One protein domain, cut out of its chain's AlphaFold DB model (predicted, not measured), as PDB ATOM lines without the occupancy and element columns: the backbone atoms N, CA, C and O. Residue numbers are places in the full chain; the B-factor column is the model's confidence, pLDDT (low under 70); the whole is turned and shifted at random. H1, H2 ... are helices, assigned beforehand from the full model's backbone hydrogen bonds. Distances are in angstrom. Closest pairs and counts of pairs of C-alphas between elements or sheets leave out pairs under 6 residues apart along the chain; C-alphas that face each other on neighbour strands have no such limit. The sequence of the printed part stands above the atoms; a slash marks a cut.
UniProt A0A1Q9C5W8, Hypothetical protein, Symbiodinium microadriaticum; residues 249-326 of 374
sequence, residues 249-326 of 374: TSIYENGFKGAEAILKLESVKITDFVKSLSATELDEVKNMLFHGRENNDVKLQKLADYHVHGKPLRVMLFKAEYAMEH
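This is residues 249 to 326 of the 374 residues of the protein "Hypothetical protein" of Symbiodinium microadriaticum (UniProt A0A1Q9C5W8). Two groups of helices stand side by side, loosely joined: a helical hairpin of H3 and H4 with the short H2 beyond the end where H3 begins and H4 ends, and, at the other end of the longest axis, H1 with the first part of H5 packed on it. H5 turns a square corner from H4, passes H1 at a steep angle and runs outward, so that its residues 321 to 326 stick out; the hairpin's turn, residues 291 to 297, sticks out too. The printed part has 78 residues with five named helices, H1 to H5 in order along the chain, and no named strand; the class is all helix. It is only just compact, close to loose, with a radius of gyration of the C-alphas of 13.8 A, and the C-alphas span 35 by 29 by 23 A.

H1 is residues 249 to 263, beginning with C-alpha 249 at (-25.781, -87.659, 3.436) and measuring 21.6 A from first to last C-alpha. H2 is residues 270 to 276, 9.8 A long. H3, residues 279 to 291, measures 17.5 A, and its C-alpha 279 is at (-51.309, -99.359, 1.674). H4 is residues 296 to 306, 16.1 A long. H5, residues 310 to 326, is the longest helix at 24.4 A, and its last C-alpha is at (-17.246, -102.784, 10.272).

H1 and H5 touch, H5 with its residues 310 to 316 alone; the closest C-alphas are those of Gly 255 and Leu 313, 3.9 A apart. The two run opposite ways at a steep tilt of 56 degrees. H1 and H2 are apart. H2 is close to H3 but not clearly touching it, the closest C-alphas being those of Val 274 and Leu 282, 7.6 A apart. H2 and H4 are near each other. H3 and H4 touch and form a helical hairpin, opposite ways at a shallow tilt of 13 degrees, the closest C-alphas being those of Leu 289 and Lys 299, 6.3 A apart. H4 and H5 touch only at the corner, about perpendicular at 88 degrees, with the C-alphas of Asp 305 and Lys 311 closest at 5.4 A. H3 and H5 are apart. In H1, H2, H3 and H5 every O i to N i+4 pair is within hydrogen-bond range; in H4, 4 of 7 are.

The two C-alphas farthest apart are those of Thr 271 and His 326, at 40.4 A. The printed part has no cut. The links H2 to H3, H3 to H4 and H4 to H5 are tight, and H1 to H2 is a short link. The mean pLDDT of the printed part is 91.6, and no printed residue is under 70.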
ATOM      1  N   THR A 249     -25.764 -88.877   2.600       91.81
ATOM      2  CA  THR A 249     -25.781 -87.659   3.436       91.81
ATOM      3  C   THR A 249     -27.206 -87.238   3.816       91.81
ATOM      4  O   THR A 249     -27.479 -86.926   4.975       91.81
ATOM      5  N   SER A 250     -28.148 -87.321   2.872       92.94
ATOM      6  CA  SER A 250     -29.558 -86.996   3.111       92.94
ATOM      7  C   SER A 250     -30.241 -87.943   4.103       92.94
ATOM      8  O   SER A 250     -31.149 -87.520   4.810       92.94
ATOM      9  N   ILE A 251     -29.812 -89.206   4.206       91.00
ATOM     10  CA  ILE A 251     -30.343 -90.171   5.181       91.00
ATOM     11  C   ILE A 251     -29.984 -89.726   6.599       91.00
ATOM     12  O   ILE A 251     -30.856 -89.707   7.465       91.00
ATOM     13  N   TYR A 252     -28.730 -89.329   6.828       92.94
ATOM     14  CA  TYR A 252     -28.276 -88.851   8.137       92.94
ATOM     15  C   TYR A 252     -28.906 -87.511   8.503       92.94
ATOM     16  O   TYR A 252     -29.362 -87.338   9.630       92.94
ATOM     17  N   GLU A 253     -29.006 -86.586   7.549       94.88
ATOM     18  CA  GLU A 253     -29.658 -85.298   7.785       94.88
ATOM     19  C   GLU A 253     -31.152 -85.472   8.111       94.88
ATOM     20  O   GLU A 253     -31.659 -84.879   9.064       94.88
ATOM     21  N   ASN A 254     -31.856 -86.334   7.372       93.31
ATOM     22  CA  ASN A 254     -33.264 -86.636   7.630       93.31
ATOM     23  C   ASN A 254     -33.461 -87.411   8.939       93.31
ATOM     24  O   ASN A 254     -34.434 -87.160   9.645       93.31
ATOM     25  N   GLY A 255     -32.554 -88.333   9.277       93.38
ATOM     26  CA  GLY A 255     -32.575 -89.053  10.550       93.38
ATOM     27  C   GLY A 255     -32.376 -88.115  11.739       93.38
ATOM     28  O   GLY A 255     -33.141 -88.177  12.698       93.38
ATOM     29  N   PHE A 256     -31.428 -87.180  11.636       94.69
ATOM     30  CA  PHE A 256     -31.202 -86.139  12.637       94.69
ATOM     31  C   PHE A 256     -32.425 -85.226  12.804       94.69
ATOM     32  O   PHE A 256     -32.920 -85.064  13.918       94.69
ATOM     33  N   LYS A 257     -32.976 -84.694  11.702       94.69
ATOM     34  CA  LYS A 257     -34.211 -83.885  11.730       94.69
ATOM     35  C   LYS A 257     -35.394 -84.669  12.301       94.69
ATOM     36  O   LYS A 257     -36.211 -84.110  13.026       94.69
ATOM     37  N   GLY A 258     -35.484 -85.964  11.994       92.88
ATOM     38  CA  GLY A 258     -36.483 -86.868  12.559       92.88
ATOM     39  C   GLY A 258     -36.352 -87.002  14.076       92.88
ATOM     40  O   GLY A 258     -37.347 -86.857  14.779       92.88
ATOM     41  N   ALA A 259     -35.134 -87.203  14.587       93.50
ATOM     42  CA  ALA A 259     -34.868 -87.257  16.025       93.50
ATOM     43  C   ALA A 259     -35.232 -85.940  16.728       93.50
ATOM     44  O   ALA A 259     -35.908 -85.958  17.756       93.50
ATOM     45  N   GLU A 260     -34.852 -84.799  16.148       95.56
ATOM     46  CA  GLU A 260     -35.201 -83.480  16.683       95.56
ATOM     47  C   GLU A 260     -36.723 -83.263  16.716       95.56
ATOM     48  O   GLU A 260     -37.260 -82.775  17.711       95.56
ATOM     49  N   ALA A 261     -37.429 -83.657  15.652       93.56
ATOM     50  CA  ALA A 261     -38.883 -83.567  15.589       93.56
ATOM     51  C   ALA A 261     -39.552 -84.460  16.641       93.56
ATOM     52  O   ALA A 261     -40.470 -84.004  17.313       93.56
ATOM     53  N   ILE A 262     -39.070 -85.695  16.830       92.81
ATOM     54  CA  ILE A 262     -39.595 -86.629  17.840       92.81
ATOM     55  C   ILE A 262     -39.470 -86.047  19.249       92.81
ATOM     56  O   ILE A 262     -40.429 -86.111  20.009       92.81
ATOM     57  N   LEU A 263     -38.332 -85.436  19.586       92.75
ATOM     58  CA  LEU A 263     -38.126 -84.819  20.902       92.75
ATOM     59  C   LEU A 263     -39.050 -83.620  21.166       92.75
ATOM     60  O   LEU A 263     -39.263 -83.258  22.320       92.75
ATOM     61  N   LYS A 264     -39.600 -83.009  20.111       93.81
ATOM     62  CA  LYS A 264     -40.571 -81.910  20.189       93.81
ATOM     63  C   LYS A 264     -42.029 -82.390  20.187       93.81
ATOM     64  O   LYS A 264     -42.927 -81.564  20.333       93.81
ATOM     65  N   LEU A 265     -42.294 -83.686  19.992       91.75
ATOM     66  CA  LEU A 265     -43.655 -84.226  19.994       91.75
ATOM     67  C   LEU A 265     -44.163 -84.406  21.426       91.75
ATOM     68  O   LEU A 265     -43.640 -85.215  22.182       91.75
ATOM     69  N   GLU A 266     -45.247 -83.713  21.764       90.38
ATOM     70  CA  GLU A 266     -45.950 -83.911  23.039       90.38
ATOM     71  C   GLU A 266     -46.917 -85.103  22.986       90.38
ATOM     72  O   GLU A 266     -47.125 -85.800  23.976       90.38
ATOM     73  N   SER A 267     -47.530 -85.350  21.824       91.56
ATOM     74  CA  SER A 267     -48.439 -86.477  21.604       91.56
ATOM     75  C   SER A 267     -48.580 -86.813  20.117       91.56
ATOM     76  O   SER A 267     -48.343 -85.975  19.247       91.56
ATOM     77  N   VAL A 268     -48.997 -88.048  19.821       91.75
ATOM     78  CA  VAL A 268     -49.292 -88.513  18.458       91.75
ATOM     79  C   VAL A 268     -50.759 -88.923  18.379       91.75
ATOM     80  O   VAL A 268     -51.208 -89.826  19.086       91.75
ATOM     81  N   LYS A 269     -51.523 -88.282  17.488       93.94
ATOM     82  CA  LYS A 269     -52.901 -88.688  17.196       93.94
ATOM     83  C   LYS A 269     -52.887 -89.953  16.344       93.94
ATOM     84  O   LYS A 269     -52.565 -89.909  15.158       93.94
ATOM     85  N   ILE A 270     -53.279 -91.081  16.937       93.50
ATOM     86  CA  ILE A 270     -53.237 -92.398  16.279       93.50
ATOM     87  C   ILE A 270     -54.030 -92.421  14.966       93.50
ATOM     88  O   ILE A 270     -53.583 -93.020  13.993       93.50
ATOM     89  N   THR A 271     -55.169 -91.731  14.893       94.12
ATOM     90  CA  THR A 271     -55.970 -91.653  13.661       94.12
ATOM     91  C   THR A 271     -55.205 -91.004  12.507       94.12
ATOM     92  O   THR A 271     -55.303 -91.473  11.375       94.12
ATOM     93  N   ASP A 272     -54.434 -89.953  12.785       94.44
ATOM     94  CA  ASP A 272     -53.647 -89.243  11.773       94.44
ATOM     95  C   ASP A 272     -52.414 -90.063  11.380       94.44
ATOM     96  O   ASP A 272     -52.101 -90.185  10.196       94.44
ATOM     97  N   PHE A 273     -51.784 -90.721  12.359       94.88
ATOM     98  CA  PHE A 273     -50.706 -91.678  12.120       94.88
ATOM     99  C   PHE A 273     -51.143 -92.795  11.163       94.88
ATOM    100  O   PHE A 273     -50.510 -92.981  10.128       94.88
ATOM    101  N   VAL A 274     -52.256 -93.484  11.440       95.38
ATOM    102  CA  VAL A 274     -52.747 -94.583  10.589       95.38
ATOM    103  C   VAL A 274     -53.092 -94.089   9.181       95.38
ATOM    104  O   VAL A 274     -52.780 -94.766   8.207       95.38
ATOM    105  N   LYS A 275     -53.676 -92.889   9.049       95.19
ATOM    106  CA  LYS A 275     -53.970 -92.274   7.741       95.19
ATOM    107  C   LYS A 275     -52.719 -91.902   6.942       95.19
ATOM    108  O   LYS A 275     -52.807 -91.793   5.724       95.19
ATOM    109  N   SER A 276     -51.589 -91.680   7.610       94.06
ATOM    110  CA  SER A 276     -50.323 -91.330   6.957       94.06
ATOM    111  C   SER A 276     -49.583 -92.532   6.359       94.06
ATOM    112  O   SER A 276     -48.651 -92.343   5.578       94.06
ATOM    113  N   LEU A 277     -49.979 -93.756   6.719       95.44
ATOM    114  CA  LEU A 277     -49.338 -94.981   6.251       95.44
ATOM    115  C   LEU A 277     -49.762 -95.321   4.820       95.44
ATOM    116  O   LEU A 277     -50.925 -95.171   4.438       95.44
ATOM    117  N   SER A 278     -48.818 -95.828   4.030       95.44
ATOM    118  CA  SER A 278     -49.133 -96.361   2.703       95.44
ATOM    119  C   SER A 278     -49.923 -97.673   2.799       95.44
ATOM    120  O   SER A 278     -49.929 -98.339   3.833       95.44
ATOM    121  N   ALA A 279     -50.568 -98.092   1.707       95.19
ATOM    122  CA  ALA A 279     -51.309 -99.359   1.674       95.19
ATOM    123  C   ALA A 279     -50.429-100.571   2.034       95.19
ATOM    124  O   ALA A 279     -50.881-101.487   2.717       95.19
ATOM    125  N   THR A 280     -49.164-100.556   1.607       95.31
ATOM    126  CA  THR A 280     -48.187-101.609   1.902       95.31
ATOM    127  C   THR A 280     -47.821-101.622   3.383       95.31
ATOM    128  O   THR A 280     -47.825-102.671   4.015       95.31
ATOM    129  N   GLU A 281     -47.588-100.445   3.964       94.19
ATOM    130  CA  GLU A 281     -47.260-100.298   5.387       94.19
ATOM    131  C   GLU A 281     -48.438-100.661   6.290       94.19
ATOM    132  O   GLU A 281     -48.247-101.249   7.350       94.19
ATOM    133  N   LEU A 282     -49.666-100.351   5.872       96.06
ATOM    134  CA  LEU A 282     -50.871-100.772   6.582       96.06
ATOM    135  C   LEU A 282     -50.992-102.296   6.633       96.06
ATOM    136  O   LEU A 282     -51.363-102.834   7.676       96.06
ATOM    137  N   ASP A 283     -50.663-102.993   5.543       95.94
ATOM    138  CA  ASP A 283     -50.654-104.457   5.532       95.94
ATOM    139  C   ASP A 283     -49.537-105.025   6.420       95.94
ATOM    140  O   ASP A 283     -49.775-105.944   7.201       95.94
ATOM    141  N   GLU A 284     -48.342-104.430   6.397       93.75
ATOM    142  CA  GLU A 284     -47.236-104.805   7.291       93.75
ATOM    143  C   GLU A 284     -47.593-104.608   8.771       93.75
ATOM    144  O   GLU A 284     -47.401-105.519   9.582       93.75
ATOM    145  N   VAL A 285     -48.172-103.457   9.125       95.06
ATOM    146  CA  VAL A 285     -48.635-103.157  10.487       95.06
ATOM    147  C   VAL A 285     -49.746-104.119  10.899       95.06
ATOM    148  O   VAL A 285     -49.698-104.670  11.998       95.06
ATOM    149  N   LYS A 286     -50.715-104.394  10.020       95.88
ATOM    150  CA  LYS A 286     -51.765-105.389  10.268       95.88
ATOM    151  C   LYS A 286     -51.154-106.768  10.527       95.88
ATOM    152  O   LYS A 286     -51.452-107.389  11.544       95.88
ATOM    153  N   ASN A 287     -50.265-107.240   9.660       94.88
ATOM    154  CA  ASN A 287     -49.623-108.543   9.826       94.88
ATOM    155  C   ASN A 287     -48.819-108.617  11.132       94.88
ATOM    156  O   ASN A 287     -48.899-109.611  11.854       94.88
ATOM    157  N   MET A 288     -48.107-107.547  11.487       95.06
ATOM    158  CA  MET A 288     -47.363-107.446  12.742       95.06
ATOM    159  C   MET A 288     -48.288-107.514  13.969       95.06
ATOM    160  O   MET A 288     -48.020-108.290  14.888       95.06
ATOM    161  N   LEU A 289     -49.415-106.799  13.960       93.88
ATOM    162  CA  LEU A 289     -50.363-106.784  15.077       93.88
ATOM    163  C   LEU A 289     -51.106-108.120  15.238       93.88
ATOM    164  O   LEU A 289     -51.154-108.666  16.345       93.88
ATOM    165  N   PHE A 290     -51.635-108.677  14.145       93.12
ATOM    166  CA  PHE A 290     -52.531-109.843  14.176       93.12
ATOM    167  C   PHE A 290     -51.814-111.194  14.094       93.12
ATOM    168  O   PHE A 290     -52.311-112.185  14.628       93.12
ATOM    169  N   HIS A 291     -50.655-111.257  13.438       90.94
ATOM    170  CA  HIS A 291     -49.939-112.512  13.185       90.94
ATOM    171  C   HIS A 291     -48.550-112.562  13.836       90.94
ATOM    172  O   HIS A 291     -47.933-113.629  13.886       90.94
ATOM    173  N   GLY A 292     -48.062-111.444  14.382       84.19
ATOM    174  CA  GLY A 292     -46.825-111.404  15.153       84.19
ATOM    175  C   GLY A 292     -46.924-112.227  16.441       84.19
ATOM    176  O   GLY A 292     -47.918-112.151  17.164       84.19
ATOM    177  N   ARG A 293     -45.867-112.992  16.745       89.50
ATOM    178  CA  ARG A 293     -45.737-113.791  17.984       89.50
ATOM    179  C   ARG A 293     -45.316-112.971  19.206       89.50
ATOM    180  O   ARG A 293     -45.221-113.514  20.300       89.50
ATOM    181  N   GLU A 294     -45.003-111.701  18.998       90.06
ATOM    182  CA  GLU A 294     -44.567-110.775  20.039       90.06
ATOM    183  C   GLU A 294     -45.735-110.384  20.949       90.06
ATOM    184  O   GLU A 294     -46.900-110.439  20.543       90.06
ATOM    185  N   ASN A 295     -45.424-109.985  22.183       91.06
ATOM    186  CA  ASN A 295     -46.424-109.432  23.090       91.06
ATOM    187  C   ASN A 295     -46.923-108.063  22.584       91.06
ATOM    188  O   ASN A 295     -46.335-107.445  21.690       91.06
ATOM    189  N   ASN A 296     -48.033-107.592  23.150       89.12
ATOM    190  CA  ASN A 296     -48.661-106.351  22.700       89.12
ATOM    191  C   ASN A 296     -47.760-105.129  22.921       89.12
ATOM    192  O   ASN A 296     -47.711-104.265  22.054       89.12
ATOM    193  N   ASP A 297     -46.988-105.089  24.004       89.44
ATOM    194  CA  ASP A 297     -46.113-103.949  24.298       89.44
ATOM    195  C   ASP A 297     -45.000-103.793  23.259       89.44
ATOM    196  O   ASP A 297     -44.787-102.699  22.735       89.44
ATOM    197  N   VAL A 298     -44.340-104.892  22.874       89.69
ATOM    198  CA  VAL A 298     -43.309-104.870  21.824       89.69
ATOM    199  C   VAL A 298     -43.922-104.497  20.476       89.69
ATOM    200  O   VAL A 298     -43.332-103.725  19.721       89.69
ATOM    201  N   LYS A 299     -45.125-104.996  20.171       90.88
ATOM    202  CA  LYS A 299     -45.851-104.617  18.950       90.88
ATOM    203  C   LYS A 299     -46.168-103.121  18.911       90.88
ATOM    204  O   LYS A 299     -45.980-102.489  17.874       90.88
ATOM    205  N   LEU A 300     -46.608-102.546  20.032       91.00
ATOM    206  CA  LEU A 300     -46.901-101.117  20.145       91.00
ATOM    207  C   LEU A 300     -45.634-100.267  20.012       91.00
ATOM    208  O   LEU A 300     -45.649 -99.278  19.284       91.00
ATOM    209  N   GLN A 301     -44.523-100.678  20.626       91.06
ATOM    210  CA  GLN A 301     -43.233 -99.999  20.460       91.06
ATOM    211  C   GLN A 301     -42.779 -99.998  18.995       91.06
ATOM    212  O   GLN A 301     -42.345 -98.969  18.480       91.06
ATOM    213  N   LYS A 302     -42.967-101.116  18.284       90.44
ATOM    214  CA  LYS A 302     -42.643-101.225  16.855       90.44
ATOM    215  C   LYS A 302     -43.472-100.319  15.948       90.44
ATOM    216  O   LYS A 302     -43.062-100.091  14.814       90.44
ATOM    217  N   LEU A 303     -44.603 -99.769  16.397       92.31
ATOM    218  CA  LEU A 303     -45.345 -98.784  15.600       92.31
ATOM    219  C   LEU A 303     -44.536 -97.501  15.371       92.31
ATOM    220  O   LEU A 303     -44.711 -96.856  14.337       92.31
ATOM    221  N   ALA A 304     -43.613 -97.164  16.279       91.50
ATOM    222  CA  ALA A 304     -42.721 -96.018  16.121       91.50
ATOM    223  C   ALA A 304     -41.872 -96.115  14.840       91.50
ATOM    224  O   ALA A 304     -41.627 -95.098  14.188       91.50
ATOM    225  N   ASP A 305     -41.516 -97.332  14.418       90.69
ATOM    226  CA  ASP A 305     -40.746 -97.577  13.195       90.69
ATOM    227  C   ASP A 305     -41.490 -97.164  11.921       90.69
ATOM    228  O   ASP A 305     -40.860 -96.946  10.887       90.69
ATOM    229  N   TYR A 306     -42.819 -97.062  11.982       93.25
ATOM    230  CA  TYR A 306     -43.663 -96.663  10.858       93.25
ATOM    231  C   TYR A 306     -44.022 -95.171  10.893       93.25
ATOM    232  O   TYR A 306     -44.629 -94.660   9.950       93.25
ATOM    233  N   HIS A 307     -43.642 -94.446  11.947       94.25
ATOM    234  CA  HIS A 307     -43.900 -93.013  12.052       94.25
ATOM    235  C   HIS A 307     -43.072 -92.227  11.026       94.25
ATOM    236  O   HIS A 307     -41.922 -92.573  10.752       94.25
ATOM    237  N   VAL A 308     -43.617 -91.128  10.492       92.12
ATOM    238  CA  VAL A 308     -42.953 -90.305   9.458       92.12
ATOM    239  C   VAL A 308     -41.560 -89.820   9.880       92.12
ATOM    240  O   VAL A 308     -40.638 -89.805   9.069       92.12
ATOM    241  N   HIS A 309     -41.384 -89.494  11.161       92.44
ATOM    242  CA  HIS A 309     -40.085 -89.113  11.731       92.44
ATOM    243  C   HIS A 309     -39.247 -90.315  12.199       92.44
ATOM    244  O   HIS A 309     -38.023 -90.224  12.241       92.44
ATOM    245  N   GLY A 310     -39.887 -91.445  12.523       90.38
ATOM    246  CA  GLY A 310     -39.218 -92.651  13.020       90.38
ATOM    247  C   GLY A 310     -38.523 -93.445  11.915       90.38
ATOM    248  O   GLY A 310     -37.384 -93.873  12.086       90.38
ATOM    249  N   LYS A 311     -39.152 -93.564  10.739       89.25
ATOM    250  CA  LYS A 311     -38.589 -94.254   9.564       89.25
ATOM    251  C   LYS A 311     -37.174 -93.779   9.194       89.25
ATOM    252  O   LYS A 311     -36.269 -94.616   9.168       89.25
ATOM    253  N   PRO A 312     -36.929 -92.481   8.917       89.62
ATOM    254  CA  PRO A 312     -35.590 -92.020   8.554       89.62
ATOM    255  C   PRO A 312     -34.578 -92.202   9.694       89.62
ATOM    256  O   PRO A 312     -33.436 -92.578   9.430       89.62
ATOM    257  N   LEU A 313     -34.996 -92.019  10.954       90.00
ATOM    258  CA  LEU A 313     -34.143 -92.261  12.120       90.00
ATOM    259  C   LEU A 313     -33.710 -93.732  12.214       90.00
ATOM    260  O   LEU A 313     -32.531 -94.017  12.419       90.00
ATOM    261  N   ARG A 314     -34.632 -94.671  11.984       89.06
ATOM    262  CA  ARG A 314     -34.338 -96.109  11.968       89.06
ATOM    263  C   ARG A 314     -33.322 -96.478  10.889       89.06
ATOM    264  O   ARG A 314     -32.389 -97.229  11.160       89.06
ATOM    265  N   VAL A 315     -33.478 -95.945   9.676       87.94
ATOM    266  CA  VAL A 315     -32.537 -96.200   8.570       87.94
ATOM    267  C   VAL A 315     -31.147 -95.645   8.896       87.94
ATOM    268  O   VAL A 315     -30.144 -96.315   8.644       87.94
ATOM    269  N   MET A 316     -31.080 -94.449   9.490       91.06
ATOM    270  CA  MET A 316     -29.825 -93.843   9.938       91.06
ATOM    271  C   MET A 316     -29.128 -94.693  11.009       91.06
ATOM    272  O   MET A 316     -27.941 -94.985  10.868       91.06
ATOM    273  N   LEU A 317     -29.858 -95.113  12.051       89.00
ATOM    274  CA  LEU A 317     -29.323 -95.959  13.124       89.00
ATOM    275  C   LEU A 317     -28.763 -97.267  12.570       89.00
ATOM    276  O   LEU A 317     -27.631 -97.618  12.876       89.00
ATOM    277  N   PHE A 318     -29.500 -97.929  11.681       86.06
ATOM    278  CA  PHE A 318     -29.049 -99.172  11.063       86.06
ATOM    279  C   PHE A 318     -27.730 -99.008  10.286       86.06
ATOM    280  O   PHE A 318     -26.804 -99.807  10.447       86.06
ATOM    281  N   LYS A 319     -27.602 -97.959   9.461       86.81
ATOM    282  CA  LYS A 319     -26.346 -97.690   8.734       86.81
ATOM    283  C   LYS A 319     -25.194 -97.354   9.684       86.81
ATOM    284  O   LYS A 319     -24.068 -97.793   9.452       86.81
ATOM    285  N   ALA A 320     -25.467 -96.614  10.760       87.50
ATOM    286  CA  ALA A 320     -24.479 -96.309  11.793       87.50
ATOM    287  C   ALA A 320     -24.018 -97.571  12.547       87.50
ATOM    288  O   ALA A 320     -22.818 -97.764  12.739       87.50
ATOM    289  N   GLU A 321     -24.945 -98.460  12.910       85.38
ATOM    290  CA  GLU A 321     -24.644 -99.761  13.519       85.38
ATOM    291  C   GLU A 321     -23.776-100.613  12.592       85.38
ATOM    292  O   GLU A 321     -22.758-101.152  13.024       85.38
ATOM    293  N   TYR A 322     -24.118-100.678  11.303       83.56
ATOM    294  CA  TYR A 322     -23.319-101.404  10.318       83.56
ATOM    295  C   TYR A 322     -21.894-100.844  10.193       83.56
ATOM    296  O   TYR A 322     -20.928-101.608  10.185       83.56
ATOM    297  N   ALA A 323     -21.741 -99.517  10.134       84.38
ATOM    298  CA  ALA A 323     -20.428 -98.874  10.098       84.38
ATOM    299  C   ALA A 323     -19.606 -99.170  11.365       84.38
ATOM    300  O   ALA A 323     -18.404 -99.419  11.281       84.38
ATOM    301  N   MET A 324     -20.256 -99.196  12.531       84.88
ATOM    302  CA  MET A 324     -19.620 -99.535  13.803       84.88
ATOM    303  C   MET A 324     -19.172-101.000  13.853       84.88
ATOM    304  O   MET A 324     -18.060-101.283  14.295       84.88
ATOM    305  N   GLU A 325     -19.993-101.938  13.375       80.62
ATOM    306  CA  GLU A 325     -19.588-103.344  13.246       80.62
ATOM    307  C   GLU A 325     -18.397-103.497  12.298       80.62
ATOM    308  O   GLU A 325     -17.437-104.195  12.622       80.62
ATOM    309  N   HIS A 326     -18.392-102.775  11.175       81.75
ATOM    310  CA  HIS A 326     -17.246-102.784  10.272       81.75
ATOM    311  C   HIS A 326     -15.973-102.239  10.938       81.75
ATOM    312  O   HIS A 326     -14.904-102.832  10.797       81.75
TER     313      HIS A 326